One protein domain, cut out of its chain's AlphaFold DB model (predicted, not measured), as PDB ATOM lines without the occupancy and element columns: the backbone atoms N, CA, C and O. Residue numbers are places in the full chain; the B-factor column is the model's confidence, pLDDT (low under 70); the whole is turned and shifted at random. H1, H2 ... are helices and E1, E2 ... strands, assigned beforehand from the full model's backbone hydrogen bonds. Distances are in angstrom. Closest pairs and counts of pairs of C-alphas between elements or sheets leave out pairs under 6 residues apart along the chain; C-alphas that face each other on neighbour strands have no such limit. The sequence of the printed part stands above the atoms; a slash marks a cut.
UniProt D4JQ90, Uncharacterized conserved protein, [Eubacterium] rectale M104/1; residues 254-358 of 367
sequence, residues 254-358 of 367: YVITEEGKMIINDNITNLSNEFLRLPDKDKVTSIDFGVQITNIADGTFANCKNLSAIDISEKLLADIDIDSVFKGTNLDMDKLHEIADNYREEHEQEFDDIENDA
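Overview. This is residues 254 to 358 of the 367 residues of the protein "Uncharacterized conserved protein" of [Eubacterium] rectale M104/1 (UniProt D4JQ90). The chain is wound in loose stacked turns: the short parallel strands E2, E3 and E4 lie side by side along one wall, joined by two long looping links, with the hairpin strand E1 at one edge. Beyond E4 a further turn holds H1 and H2, H3 packs on both, and H4 makes a corner with H3, its residues 353 to 356 sticking out with 357 and 358. The 105 printed residues hold four strands, then four helices; the sheet, E1 E2 E3 E4, is mixed. The class is mixed, helices and strands, with 45 residues, under half, in named elements. The whole is compact, radius of gyration of the C-alphas 14.1 A, yet elongated, spanning 45 by 28 by 19 A.

Along the chain. E1 is residues 254 to 256, beginning at C-alpha 254 (-21.756, 30.015, 28.730); E2 is 261 to 264, 9.8 A long, E3 286 to 288 and E4 309 to 311. H1 is residues 314 to 318, H2 322 to 325, H3 333 to 346, 20.0 A, and H4 348 to 356, 12.4 A, ending at C-alpha 356 (-22.954, 13.926, 62.298).

Arrangement. E1 and E2 form an antiparallel hairpin, N 255 to O 263 at 2.8 A. E2 and E3 are parallel, N 262 to O 286 at 2.8 A, as are E3 and E4, N 311 to O 287 at 2.8 A. Residues 270 to 271 pair in parallel with 295 to 296. H1 touches H3, closest C-alphas Ala 318 and Ala 340, 4.4 A. H2 touches H3 at residues 333 to 337 alone, closest C-alphas Ile 322 and His 337, 7.5 A. H3 and H4 are close but not clearly touching, closest C-alphas Arg 344 and Phe 351, 6.9 A, about perpendicular at 87 degrees. Every O i to N i+4 pair is within hydrogen-bond range in H1 and H3; H4 has 2 of 5, beside 3 of 6 O i to N i+3 pairs, and H2 is too short for an i+4 pair.

Size, cuts and confidence. The C-alphas farthest apart, Glu 258 and Asn 356, are 47.3 A apart. The printed part has no cut; the links E2 to E3 and E3 to E4 are long. Model pLDDT is under 70 at residues 267, 272 to 280 and 349 to 358.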
ATOM      1  N   TYR A 254     -20.471  29.324  28.677       71.94
ATOM      2  CA  TYR A 254     -21.756  30.015  28.730       71.94
ATOM      3  C   TYR A 254     -21.998  30.897  27.493       71.94
ATOM      4  O   TYR A 254     -21.072  31.287  26.778       71.94
ATOM      5  N   VAL A 255     -23.253  31.272  27.252       76.75
ATOM      6  CA  VAL A 255     -23.654  32.249  26.227       76.75
ATOM      7  C   VAL A 255     -24.426  33.380  26.894       76.75
ATOM      8  O   VAL A 255     -25.310  33.111  27.691       76.75
ATOM      9  N   ILE A 256     -24.122  34.639  26.562       81.44
ATOM     10  CA  ILE A 256     -24.949  35.791  26.952       81.44
ATOM     11  C   ILE A 256     -25.764  36.219  25.728       81.44
ATOM     12  O   ILE A 256     -25.182  36.514  24.679       81.44
ATOM     13  N   THR A 257     -27.092  36.207  25.837       83.69
ATOM     14  CA  THR A 257     -28.005  36.660  24.776       83.69
ATOM     15  C   THR A 257     -27.978  38.187  24.635       83.69
ATOM     16  O   THR A 257     -27.493  38.896  25.515       83.69
ATOM     17  N   GLU A 258     -28.536  38.725  23.545       82.44
ATOM     18  CA  GLU A 258     -28.686  40.183  23.375       82.44
ATOM     19  C   GLU A 258     -29.539  40.832  24.482       82.44
ATOM     20  O   GLU A 258     -29.375  42.011  24.782       82.44
ATOM     21  N   GLU A 259     -30.404  40.049  25.129       87.12
ATOM     22  CA  GLU A 259     -31.279  40.459  26.236       87.12
ATOM     23  C   GLU A 259     -30.573  40.412  27.606       87.12
ATOM     24  O   GLU A 259     -31.161  40.765  28.631       87.12
ATOM     25  N   GLY A 260     -29.310  39.972  27.643       87.38
ATOM     26  CA  GLY A 260     -28.522  39.860  28.870       87.38
ATOM     27  C   GLY A 260     -28.741  38.564  29.657       87.38
ATOM     28  O   GLY A 260     -28.237  38.453  30.775       87.38
ATOM     29  N   LYS A 261     -29.450  37.571  29.095       90.25
ATOM     30  CA  LYS A 261     -29.583  36.239  29.708       90.25
ATOM     31  C   LYS A 261     -28.296  35.450  29.511       90.25
ATOM     32  O   LYS A 261     -27.896  35.192  28.377       90.25
ATOM     33  N   MET A 262     -27.667  35.048  30.604       87.81
ATOM     34  CA  MET A 262     -26.514  34.163  30.614       87.81
ATOM     35  C   MET A 262     -26.972  32.708  30.757       87.81
ATOM     36  O   MET A 262     -27.608  32.358  31.739       87.81
ATOM     37  N   ILE A 263     -26.629  31.861  29.792       85.19
ATOM     38  CA  ILE A 263     -26.951  30.430  29.775       85.19
ATOM     39  C   ILE A 263     -25.654  29.661  29.976       85.19
ATOM     40  O   ILE A 263     -24.770  29.752  29.120       85.19
ATOM     41  N   ILE A 264     -25.522  28.942  31.088       80.75
ATOM     42  CA  ILE A 264     -24.346  28.111  31.373       80.75
ATOM     43  C   ILE A 264     -24.484  26.781  30.626       80.75
ATOM     44  O   ILE A 264     -25.571  26.229  30.516       80.75
ATOM     45  N   ASN A 265     -23.390  26.281  30.059       73.19
ATOM     46  CA  ASN A 265     -23.402  25.029  29.310       73.19
ATOM     47  C   ASN A 265     -23.645  23.830  30.245       73.19
ATOM     48  O   ASN A 265     -22.991  23.717  31.280       73.19
ATOM     49  N   ASP A 266     -24.505  22.897  29.833       72.06
ATOM     50  CA  ASP A 266     -24.883  21.716  30.623       72.06
ATOM     51  C   ASP A 266     -23.713  20.787  30.981       72.06
ATOM     52  O   ASP A 266     -23.833  19.969  31.883       72.06
ATOM     53  N   ASN A 267     -22.569  20.886  30.298       67.62
ATOM     54  CA  ASN A 267     -21.391  20.070  30.613       67.62
ATOM     55  C   ASN A 267     -20.581  20.594  31.814       67.62
ATOM     56  O   ASN A 267     -19.552  20.007  32.159       67.62
ATOM     57  N   ILE A 268     -20.989  21.712  32.419       73.56
ATOM     58  CA  ILE A 268     -20.309  22.312  33.567       73.56
ATOM     59  C   ILE A 268     -20.918  21.790  34.865       73.56
ATOM     60  O   ILE A 268     -22.115  21.920  35.091       73.56
ATOM     61  N   THR A 269     -20.070  21.238  35.734       75.69
ATOM     62  CA  THR A 269     -20.485  20.702  37.039       75.69
ATOM     63  C   THR A 269     -20.076  21.574  38.222       75.69
ATOM     64  O   THR A 269     -20.675  21.472  39.290       75.69
ATOM     65  N   ASN A 270     -19.074  22.440  38.054       75.31
ATOM     66  CA  ASN A 270     -18.553  23.303  39.111       75.31
ATOM     67  C   ASN A 270     -18.179  24.678  38.539       75.31
ATOM     68  O   ASN A 270     -17.474  24.767  37.528       75.31
ATOM     69  N   LEU A 271     -18.653  25.744  39.182       75.88
ATOM     70  CA  LEU A 271     -18.342  27.125  38.827       75.88
ATOM     71  C   LEU A 271     -17.374  27.710  39.857       75.88
ATOM     72  O   LEU A 271     -17.755  27.933  40.998       75.88
ATOM     73  N   SER A 272     -16.136  28.011  39.454       65.69
ATOM     74  CA  SER A 272     -15.179  28.727  40.308       65.69
ATOM     75  C   SER A 272     -14.923  30.155  39.822       65.69
ATOM     76  O   SER A 272     -15.077  30.466  38.636       65.69
ATOM     77  N   ASN A 273     -14.432  31.010  40.724       54.22
ATOM     78  CA  ASN A 273     -13.951  32.363  40.409       54.22
ATOM     79  C   ASN A 273     -12.922  32.416  39.269       54.22
ATOM     80  O   ASN A 273     -12.785  33.445  38.600       54.22
ATOM     81  N   GLU A 274     -12.167  31.336  39.067       48.81
ATOM     82  CA  GLU A 274     -11.192  31.228  37.981       48.81
ATOM     83  C   GLU A 274     -11.863  30.862  36.648       48.81
ATOM     84  O   GLU A 274     -11.417  31.329  35.600       48.81
ATOM     85  N   PHE A 275     -12.972  30.112  36.683       46.06
ATOM     86  CA  PHE A 275     -13.719  29.676  35.497       46.06
ATOM     87  C   PHE A 275     -14.641  30.759  34.913       46.06
ATOM     88  O   PHE A 275     -14.850  30.781  33.699       46.06
ATOM     89  N   LEU A 276     -15.160  31.687  35.730       52.31
ATOM     90  CA  LEU A 276     -16.101  32.731  35.289       52.31
ATOM     91  C   LEU A 276     -15.637  34.152  35.608       52.31
ATOM     92  O   LEU A 276     -16.308  34.936  36.283       52.31
ATOM     93  N   ARG A 277     -14.523  34.572  35.006       55.16
ATOM     94  CA  ARG A 277     -14.305  36.011  34.798       55.16
ATOM     95  C   ARG A 277     -15.165  36.494  33.632       55.16
ATOM     96  O   ARG A 277     -14.690  36.616  32.507       55.16
ATOM     97  N   LEU A 278     -16.433  36.769  33.937       60.28
ATOM     98  CA  LEU A 278     -17.435  37.340  33.033       60.28
ATOM     99  C   LEU A 278     -16.922  38.679  32.447       60.28
ATOM    100  O   LEU A 278     -16.896  39.679  33.166       60.28
ATOM    101  N   PRO A 279     -16.529  38.758  31.162       51.50
ATOM    102  CA  PRO A 279     -16.000  39.977  30.540       51.50
ATOM    103  C   PRO A 279     -17.074  41.055  30.306       51.50
ATOM    104  O   PRO A 279     -16.770  42.101  29.750       51.50
ATOM    105  N   ASP A 280     -18.312  40.808  30.733       64.31
ATOM    106  CA  ASP A 280     -19.488  41.647  30.520       64.31
ATOM    107  C   ASP A 280     -20.460  41.531  31.718       64.31
ATOM    108  O   ASP A 280     -21.669  41.420  31.530       64.31
ATOM    109  N   LYS A 281     -19.954  41.525  32.967       72.25
ATOM    110  CA  LYS A 281     -20.793  41.446  34.193       72.25
ATOM    111  C   LYS A 281     -21.946  42.452  34.199       72.25
ATOM    112  O   LYS A 281     -23.042  42.137  34.646       72.25
ATOM    113  N   ASP A 282     -21.706  43.638  33.649       79.06
ATOM    114  CA  ASP A 282     -22.701  44.703  33.551       79.06
ATOM    115  C   ASP A 282     -23.764  44.450  32.463       79.06
ATOM    116  O   ASP A 282     -24.739  45.184  32.384       79.06
ATOM    117  N   LYS A 283     -23.623  43.436  31.605       82.94
ATOM    118  CA  LYS A 283     -24.668  43.048  30.640       82.94
ATOM    119  C   LYS A 283     -25.546  41.908  31.142       82.94
ATOM    120  O   LYS A 283     -26.604  41.683  30.566       82.94
ATOM    121  N   VAL A 284     -25.108  41.181  32.169       88.44
ATOM    122  CA  VAL A 284     -25.845  40.030  32.693       88.44
ATOM    123  C   VAL A 284     -27.020  40.532  33.524       88.44
ATOM    124  O   VAL A 284     -26.826  41.188  34.546       88.44
ATOM    125  N   THR A 285     -28.230  40.224  33.069       93.81
ATOM    126  CA  THR A 285     -29.494  40.562  33.737       93.81
ATOM    127  C   THR A 285     -30.134  39.341  34.384       93.81
ATOM    128  O   THR A 285     -30.784  39.457  35.422       93.81
ATOM    129  N   SER A 286     -29.909  38.162  33.800       94.12
ATOM    130  CA  SER A 286     -30.376  36.883  34.328       94.12
ATOM    131  C   SER A 286     -29.385  35.750  34.076       94.12
ATOM    132  O   SER A 286     -28.599  35.830  33.131       94.12
ATOM    133  N   ILE A 287     -29.413  34.703  34.909       92.12
ATOM    134  CA  ILE A 287     -28.591  33.492  34.740       92.12
ATOM    135  C   ILE A 287     -29.484  32.254  34.726       92.12
ATOM    136  O   ILE A 287     -30.416  32.159  35.514       92.12
ATOM    137  N   ASP A 288     -29.168  31.319  33.841       91.69
ATOM    138  CA  ASP A 288     -29.762  29.990  33.731       91.69
ATOM    139  C   ASP A 288     -28.683  28.952  34.056       91.69
ATOM    140  O   ASP A 288     -27.686  28.822  33.324       91.69
ATOM    141  N   PHE A 289     -28.828  28.319  35.221       86.81
ATOM    142  CA  PHE A 289     -27.898  27.321  35.729       86.81
ATOM    143  C   PHE A 289     -28.279  25.948  35.174       86.81
ATOM    144  O   PHE A 289     -29.338  25.408  35.478       86.81
ATOM    145  N   GLY A 290     -27.380  25.359  34.383       80.12
ATOM    146  CA  GLY A 290     -27.564  24.007  33.866       80.12
ATOM    147  C   GLY A 290     -27.720  22.975  34.988       80.12
ATOM    148  O   GLY A 290     -27.109  23.077  36.052       80.12
ATOM    149  N   VAL A 291     -28.500  21.929  34.721       80.12
ATOM    150  CA  VAL A 291     -28.906  20.904  35.707       80.12
ATOM    151  C   VAL A 291     -27.762  20.068  36.295       80.12
ATOM    152  O   VAL A 291     -27.973  19.321  37.242       80.12
ATOM    153  N   GLN A 292     -26.566  20.131  35.709       81.00
ATOM    154  CA  GLN A 292     -25.394  19.367  36.152       81.00
ATOM    155  C   GLN A 292     -24.530  20.130  37.166       81.00
ATOM    156  O   GLN A 292     -23.560  19.570  37.680       81.00
ATOM    157  N   ILE A 293     -24.835  21.404  37.439       84.69
ATOM    158  CA  ILE A 293     -24.046  22.231  38.351       84.69
ATOM    159  C   ILE A 293     -24.314  21.790  39.789       84.69
ATOM    160  O   ILE A 293     -25.453  21.737  40.237       84.69
ATOM    161  N   THR A 294     -23.236  21.492  40.508       85.25
ATOM    162  CA  THR A 294     -23.259  20.972  41.886       85.25
ATOM    163  C   THR A 294     -22.559  21.888  42.880       85.25
ATOM    164  O   THR A 294     -22.661  21.674  44.079       85.25
ATOM    165  N   ASN A 295     -21.827  22.901  42.408       84.56
ATOM    166  CA  ASN A 295     -21.142  23.852  43.275       84.56
ATOM    167  C   ASN A 295     -20.922  25.193  42.560       84.56
ATOM    168  O   ASN A 295     -20.599  25.227  41.363       84.56
ATOM    169  N   ILE A 296     -21.049  26.284  43.316       88.56
ATOM    170  CA  ILE A 296     -20.704  27.645  42.912       88.56
ATOM    171  C   ILE A 296     -19.785  28.240  43.978       88.56
ATOM    172  O   ILE A 296     -20.203  28.473  45.106       88.56
ATOM    173  N   ALA A 297     -18.538  28.526  43.611       84.44
ATOM    174  CA  ALA A 297     -17.585  29.124  44.532       84.44
ATOM    175  C   ALA A 297     -17.984  30.559  44.901       84.44
ATOM    176  O   ALA A 297     -18.438  31.340  44.054       84.44
ATOM    177  N   ASP A 298     -17.691  30.929  46.140       85.50
ATOM    178  CA  ASP A 298     -17.711  32.282  46.683       85.50
ATOM    179  C   ASP A 298     -17.272  33.353  45.691       85.50
ATOM    180  O   ASP A 298     -16.223  33.243  45.064       85.50
ATOM    181  N   GLY A 299     -18.039  34.433  45.566       82.94
ATOM    182  CA  GLY A 299     -17.685  35.578  44.730       82.94
ATOM    183  C   GLY A 299     -17.864  35.399  43.216       82.94
ATOM    184  O   GLY A 299     -17.657  36.378  42.486       82.94
ATOM    185  N   THR A 300     -18.293  34.224  42.731       83.31
ATOM    186  CA  THR A 300     -18.402  33.929  41.284       83.31
ATOM    187  C   THR A 300     -19.246  34.979  40.546       83.31
ATOM    188  O   THR A 300     -18.808  35.544  39.535       83.31
ATOM    189  N   PHE A 301     -20.411  35.344  41.093       88.31
ATOM    190  CA  PHE A 301     -21.315  36.355  40.525       88.31
ATOM    191  C   PHE A 301     -21.310  37.681  41.293       88.31
ATOM    192  O   PHE A 301     -22.131  38.563  41.026       88.31
ATOM    193  N   ALA A 302     -20.336  37.880  42.185       86.38
ATOM    194  CA  ALA A 302     -20.232  39.116  42.938       86.38
ATOM    195  C   ALA A 302     -20.038  40.316  42.001       86.38
ATOM    196  O   ALA A 302     -19.246  40.288  41.042       86.38
ATOM    197  N   ASN A 303     -20.743  41.398  42.330       87.50
ATOM    198  CA  ASN A 303     -20.792  42.672  41.620       87.50
ATOM    199  C   ASN A 303     -21.329  42.593  40.180       87.50
ATOM    200  O   ASN A 303     -21.041  43.483  39.378       87.50
ATOM    201  N   CYS A 304     -22.120  41.573  39.830       88.00
ATOM    202  CA  CYS A 304     -22.958  41.609  38.627       88.00
ATOM    203  C   CYS A 304     -24.143  42.562  38.864       88.00
ATOM    204  O   CYS A 304     -25.252  42.139  39.173       88.00
ATOM    205  N   LYS A 305     -23.895  43.871  38.759       89.94
ATOM    206  CA  LYS A 305     -24.810  44.933  39.222       89.94
ATOM    207  C   LYS A 305     -26.182  44.953  38.554       89.94
ATOM    208  O   LYS A 305     -27.085  45.579  39.090       89.94
ATOM    209  N   ASN A 306     -26.326  44.336  37.384       92.69
ATOM    210  CA  ASN A 306     -27.585  44.292  36.643       92.69
ATOM    211  C   ASN A 306     -28.305  42.945  36.768       92.69
ATOM    212  O   ASN A 306     -29.427  42.828  36.281       92.69
ATOM    213  N   LEU A 307     -27.697  41.965  37.446       94.19
ATOM    214  CA  LEU A 307     -28.288  40.654  37.680       94.19
ATOM    215  C   LEU A 307     -29.458  40.787  38.653       94.19
ATOM    216  O   LEU A 307     -29.253  41.174  39.802       94.19
ATOM    217  N   SER A 308     -30.661  40.467  38.187       95.44
ATOM    218  CA  SER A 308     -31.904  40.580  38.961       95.44
ATOM    219  C   SER A 308     -32.777  39.326  38.916       95.44
ATOM    220  O   SER A 308     -33.797  39.272  39.599       95.44
ATOM    221  N   ALA A 309     -32.389  38.306  38.145       95.69
ATOM    222  CA  ALA A 309     -33.076  37.019  38.110       95.69
ATOM    223  C   ALA A 309     -32.092  35.855  37.944       95.69
ATOM    224  O   ALA A 309     -31.092  35.974  37.239       95.69
ATOM    225  N   ILE A 310     -32.395  34.713  38.553       94.75
ATOM    226  CA  ILE A 310     -31.665  33.458  38.353       94.75
ATOM    227  C   ILE A 310     -32.656  32.302  38.223       94.75
ATOM    228  O   ILE A 310     -33.720  32.331  38.839       94.75
ATOM    229  N   ASP A 311     -32.296  31.312  37.419       93.62
ATOM    230  CA  ASP A 311     -32.943  30.005  37.336       93.62
ATOM    231  C   ASP A 311     -31.941  28.972  37.853       93.62
ATOM    232  O   ASP A 311     -30.973  28.643  37.168       93.62
ATOM    233  N   ILE A 312     -32.099  28.591  39.121       92.19
ATOM    234  CA  ILE A 312     -31.186  27.746  39.893       92.19
ATOM    235  C   ILE A 312     -32.006  26.692  40.633       92.19
ATOM    236  O   ILE A 312     -33.087  26.992  41.137       92.19
ATOM    237  N   SER A 313     -31.507  25.456  40.714       92.38
ATOM    238  CA  SER A 313     -32.178  24.418  41.501       92.38
ATOM    239  C   SER A 313     -32.134  24.751  42.992       92.38
ATOM    240  O   SER A 313     -31.083  25.156  43.488       92.38
ATOM    241  N   GLU A 314     -33.223  24.477  43.706       93.56
ATOM    242  CA  GLU A 314     -33.351  24.697  45.155       93.56
ATOM    243  C   GLU A 314     -32.243  23.986  45.949       93.56
ATOM    244  O   GLU A 314     -31.638  24.596  46.825       93.56
ATOM    245  N   LYS A 315     -31.872  22.761  45.542       92.88
ATOM    246  CA  LYS A 315     -30.738  22.016  46.110       92.88
ATOM    247  C   LYS A 315     -29.421  22.787  46.036       92.88
ATOM    248  O   LYS A 315     -28.804  23.065  47.052       92.88
ATOM    249  N   LEU A 316     -29.017  23.185  44.828       92.06
ATOM    250  CA  LEU A 316     -27.791  23.963  44.636       92.06
ATOM    251  C   LEU A 316     -27.827  25.291  45.402       92.06
ATOM    252  O   LEU A 316     -26.790  25.744  45.870       92.06
ATOM    253  N   LEU A 317     -28.997  25.923  45.518       94.00
ATOM    254  CA  LEU A 317     -29.150  27.162  46.281       94.00
ATOM    255  C   LEU A 317     -28.945  26.929  47.789       94.00
ATOM    256  O   LEU A 317     -28.344  27.774  48.448       94.00
ATOM    257  N   ALA A 318     -29.383  25.781  48.313       92.94
ATOM    258  CA  ALA A 318     -29.152  25.359  49.691       92.94
ATOM    259  C   ALA A 318     -27.689  24.964  49.984       92.94
ATOM    260  O   ALA A 318     -27.252  25.099  51.128       92.94
ATOM    261  N   ASP A 319     -26.927  24.540  48.974       92.19
ATOM    262  CA  ASP A 319     -25.542  24.057  49.119       92.19
ATOM    263  C   ASP A 319     -24.463  25.161  49.036       92.19
ATOM    264  O   ASP A 319     -23.280  24.892  49.256       92.19
ATOM    265  N   ILE A 320     -24.829  26.402  48.695       93.06
ATOM    266  CA  ILE A 320     -23.873  27.498  48.452       93.06
ATOM    267  C   ILE A 320     -23.989  28.630  49.481       93.06
ATOM    268  O   ILE A 320     -25.047  28.876  50.057       93.06
ATOM    269  N   ASP A 321     -22.910  29.402  49.642       94.56
ATOM    270  CA  ASP A 321     -22.948  30.687  50.349       94.56
ATOM    271  C   ASP A 321     -23.573  31.763  49.439       94.56
ATOM    272  O   ASP A 321     -22.891  32.426  48.646       94.56
ATOM    273  N   ILE A 322     -24.898  31.919  49.534       95.31
ATOM    274  CA  ILE A 322     -25.698  32.854  48.723       95.31
ATOM    275  C   ILE A 322     -25.147  34.289  48.824       95.31
ATOM    276  O   ILE A 322     -25.003  34.976  47.804       95.31
ATOM    277  N   ASP A 323     -24.785  34.732  50.031       95.25
ATOM    278  CA  ASP A 323     -24.321  36.096  50.293       95.25
ATOM    279  C   ASP A 323     -22.947  36.359  49.676       95.25
ATOM    280  O   ASP A 323     -22.694  37.449  49.142       95.25
ATOM    281  N   SER A 324     -22.058  35.366  49.709       92.19
ATOM    282  CA  SER A 324     -20.737  35.440  49.087       92.19
ATOM    283  C   SER A 324     -20.827  35.363  47.560       92.19
ATOM    284  O   SER A 324     -20.225  36.181  46.848       92.19
ATOM    285  N   VAL A 325     -21.616  34.424  47.031       91.38
ATOM    286  CA  VAL A 325     -21.763  34.172  45.588       91.38
ATOM    287  C   VAL A 325     -22.396  35.362  44.860       91.38
ATOM    288  O   VAL A 325     -21.894  35.759  43.800       91.38
ATOM    289  N   PHE A 326     -23.450  35.961  45.424       92.75
ATOM    290  CA  PHE A 326     -24.259  37.005  44.775       92.75
ATOM    291  C   PHE A 326     -24.077  38.408  45.367       92.75
ATOM    292  O   PHE A 326     -24.873  39.318  45.105       92.75
ATOM    293  N   LYS A 327     -22.994  38.626  46.121       92.94
ATOM    294  CA  LYS A 327     -22.687  39.916  46.748       92.94
ATOM    295  C   LYS A 327     -22.761  41.086  45.764       92.94
ATOM    296  O   LYS A 327     -22.003  41.144  44.796       92.94
ATOM    297  N   GLY A 328     -23.598  42.083  46.056       91.12
ATOM    298  CA  GLY A 328     -23.684  43.314  45.256       91.12
ATOM    299  C   GLY A 328     -24.381  43.148  43.899       91.12
ATOM    300  O   GLY A 328     -24.052  43.871  42.955       91.12
ATOM    301  N   THR A 329     -25.296  42.184  43.796       94.12
ATOM    302  CA  THR A 329     -26.257  42.028  42.689       94.12
ATOM    303  C   THR A 329     -27.591  42.722  43.028       94.12
ATOM    304  O   THR A 329     -27.741  43.255  44.127       94.12
ATOM    305  N   ASN A 330     -28.555  42.735  42.100       95.75
ATOM    306  CA  ASN A 330     -29.928  43.217  42.331       95.75
ATOM    307  C   ASN A 330     -30.920  42.055  42.541       95.75
ATOM    308  O   ASN A 330     -32.108  42.200  42.249       95.75
ATOM    309  N   LEU A 331     -30.430  40.890  42.969       96.25
ATOM    310  CA  LEU A 331     -31.278  39.751  43.304       96.25
ATOM    311  C   LEU A 331     -32.040  40.015  44.606       96.25
ATOM    312  O   LEU A 331     -31.568  40.729  45.491       96.25
ATOM    313  N   ASP A 332     -33.224  39.423  44.713       96.44
ATOM    314  CA  ASP A 332     -34.011  39.411  45.944       96.44
ATOM    315  C   ASP A 332     -33.411  38.376  46.909       96.44
ATOM    316  O   ASP A 332     -33.761  37.198  46.870       96.44
ATOM    317  N   MET A 333     -32.427  38.810  47.699       95.44
ATOM    318  CA  MET A 333     -31.649  37.931  48.579       95.44
ATOM    319  C   MET A 333     -32.522  37.265  49.647       95.44
ATOM    320  O   MET A 333     -32.331  36.084  49.916       95.44
ATOM    321  N   ASP A 334     -33.504  37.986  50.198       96.00
ATOM    322  CA  ASP A 334     -34.423  37.454  51.214       96.00
ATOM    323  C   ASP A 334     -35.223  36.277  50.644       96.00
ATOM    324  O   ASP A 334     -35.331  35.225  51.272       96.00
ATOM    325  N   LYS A 335     -35.711  36.418  49.406       95.94
ATOM    326  CA  LYS A 335     -36.413  35.341  48.707       95.94
ATOM    327  C   LYS A 335     -35.511  34.141  48.405       95.94
ATOM    328  O   LYS A 335     -35.981  33.007  48.436       95.94
ATOM    329  N   LEU A 336     -34.243  34.368  48.058       96.50
ATOM    330  CA  LEU A 336     -33.303  33.271  47.805       96.50
ATOM    331  C   LEU A 336     -33.014  32.474  49.080       96.50
ATOM    332  O   LEU A 336     -33.023  31.246  49.028       96.50
ATOM    333  N   HIS A 337     -32.814  33.161  50.207       96.69
ATOM    334  CA  HIS A 337     -32.654  32.518  51.514       96.69
ATOM    335  C   HIS A 337     -33.915  31.748  51.919       96.69
ATOM    336  O   HIS A 337     -33.805  30.587  52.283       96.69
ATOM    337  N   GLU A 338     -35.112  32.319  51.736       96.44
ATOM    338  CA  GLU A 338     -36.379  31.618  52.009       96.44
ATOM    339  C   GLU A 338     -36.506  30.306  51.211       96.44
ATOM    340  O   GLU A 338     -36.899  29.278  51.760       96.44
ATOM    341  N   ILE A 339     -36.151  30.310  49.920       95.50
ATOM    342  CA  ILE A 339     -36.175  29.097  49.085       95.50
ATOM    343  C   ILE A 339     -35.157  28.064  49.587       95.50
ATOM    344  O   ILE A 339     -35.482  26.879  49.674       95.50
ATOM    345  N   ALA A 340     -33.937  28.500  49.908       95.19
ATOM    346  CA  ALA A 340     -32.881  27.619  50.397       95.19
ATOM    347  C   ALA A 340     -33.233  26.990  51.752       95.19
ATOM    348  O   ALA A 340     -33.042  25.790  51.936       95.19
ATOM    349  N   ASP A 341     -33.777  27.779  52.677       93.75
ATOM    350  CA  ASP A 341     -34.150  27.323  54.014       93.75
ATOM    351  C   ASP A 341     -35.328  26.345  53.958       93.75
ATOM    352  O   ASP A 341     -35.237  25.265  54.536       93.75
ATOM    353  N   ASN A 342     -36.367  26.638  53.167       93.75
ATOM    354  CA  ASN A 342     -37.469  25.693  52.944       93.75
ATOM    355  C   ASN A 342     -36.965  24.359  52.364       93.75
ATOM    356  O   ASN A 342     -37.410  23.294  52.785       93.75
ATOM    357  N   TYR A 343     -36.013  24.396  51.422       94.12
ATOM    358  CA  TYR A 343     -35.434  23.174  50.860       94.12
ATOM    359  C   TYR A 343     -34.685  22.353  51.919       94.12
ATOM    360  O   TYR A 343     -34.856  21.133  51.968       94.12
ATOM    361  N   ARG A 344     -33.890  23.012  52.778       91.44
ATOM    362  CA  ARG A 344     -33.178  22.370  53.898       91.44
ATOM    363  C   ARG A 344     -34.150  21.755  54.907       91.44
ATOM    364  O   ARG A 344     -33.935  20.617  55.304       91.44
ATOM    365  N   GLU A 345     -35.228  22.456  55.262       89.94
ATOM    366  CA  GLU A 345     -36.275  21.954  56.170       89.94
ATOM    367  C   GLU A 345     -37.018  20.738  55.589       89.94
ATOM    368  O   GLU A 345     -37.275  19.752  56.279       89.94
ATOM    369  N   GLU A 346     -37.351  20.757  54.295       89.81
ATOM    370  CA  GLU A 346     -38.031  19.631  53.641       89.81
ATOM    371  C   GLU A 346     -37.126  18.399  53.458       89.81
ATOM    372  O   GLU A 346     -37.627  17.277  53.333       89.81
ATOM    373  N   HIS A 347     -35.805  18.600  53.462       89.69
ATOM    374  CA  HIS A 347     -34.788  17.573  53.232       89.69
ATOM    375  C   HIS A 347     -33.827  17.427  54.424       89.69
ATOM    376  O   HIS A 347     -32.677  17.046  54.217       89.69
ATOM    377  N   GLU A 348     -34.292  17.668  55.661       74.94
ATOM    378  CA  GLU A 348     -33.487  17.611  56.904       74.94
ATOM    379  C   GLU A 348     -32.567  16.374  56.968       74.94
ATOM    380  O   GLU A 348     -31.392  16.483  57.300       74.94
ATOM    381  N   GLN A 349     -33.048  15.204  56.528       68.94
ATOM    382  CA  GLN A 349     -32.263  13.959  56.517       68.94
ATOM    383  C   GLN A 349     -31.044  13.972  55.573       68.94
ATOM    384  O   GLN A 349     -30.094  13.243  55.830       68.94
ATOM    385  N   GLU A 350     -31.047  14.755  54.487       65.56
ATOM    386  CA  GLU A 350     -29.888  14.882  53.582       65.56
ATOM    387  C   GLU A 350     -28.811  15.837  54.134       65.56
ATOM    388  O   GLU A 350     -27.653  15.736  53.727       65.56
ATOM    389  N   PHE A 351     -29.174  16.746  55.047       62.25
ATOM    390  CA  PHE A 351     -28.275  17.763  55.605       62.25
ATOM    391  C   PHE A 351     -27.786  17.425  57.026       62.25
ATOM    392  O   PHE A 351     -26.655  17.770  57.367       62.25
ATOM    393  N   ASP A 352     -28.565  16.673  57.813       57.00
ATOM    394  CA  ASP A 352     -28.178  16.180  59.149       57.00
ATOM    395  C   ASP A 352     -27.040  15.134  59.097       57.00
ATOM    396  O   ASP A 352     -26.243  15.022  60.034       57.00
ATOM    397  N   ASP A 353     -26.902  14.387  57.995       51.06
ATOM    398  CA  ASP A 353     -25.804  13.422  57.801       51.06
ATOM    399  C   ASP A 353     -24.432  14.111  57.609       51.06
ATOM    400  O   ASP A 353     -23.395  13.467  57.763       51.06
ATOM    401  N   ILE A 354     -24.396  15.420  57.319       51.12
ATOM    402  CA  ILE A 354     -23.150  16.193  57.163       51.12
ATOM    403  C   ILE A 354     -22.662  16.754  58.515       51.12
ATOM    404  O   ILE A 354     -21.454  16.869  58.724       51.12
ATOM    405  N   GLU A 355     -23.561  17.053  59.462       43.72
ATOM    406  CA  GLU A 355     -23.177  17.486  60.821       43.72
ATOM    407  C   GLU A 355     -22.788  16.313  61.743       43.72
ATOM    408  O   GLU A 355     -21.948  16.479  62.635       43.72
ATOM    409  N   ASN A 356     -23.320  15.108  61.507       40.72
ATOM    410  CA  ASN A 356     -22.954  13.926  62.298       40.72
ATOM    411  C   ASN A 356     -21.551  13.376  61.964       40.72
ATOM    412  O   ASN A 356     -20.885  12.857  62.855       40.72
ATOM    413  N   ASP A 357     -21.039  13.571  60.743       40.56
ATOM    414  CA  ASP A 357     -19.664  13.170  60.375       40.56
ATOM    415  C   ASP A 357     -18.598  14.161  60.907       40.56
ATOM    416  O   ASP A 357     -17.410  13.850  60.963       40.56
ATOM    417  N   ALA A 358     -19.007  15.363  61.339       41.22
ATOM    418  CA  ALA A 358     -18.122  16.366  61.945       41.22
ATOM    419  C   ALA A 358     -18.037  16.270  63.481       41.22
ATOM    420  O   ALA A 358     -17.189  16.928  64.086       41.22
TER     421      ALA A 358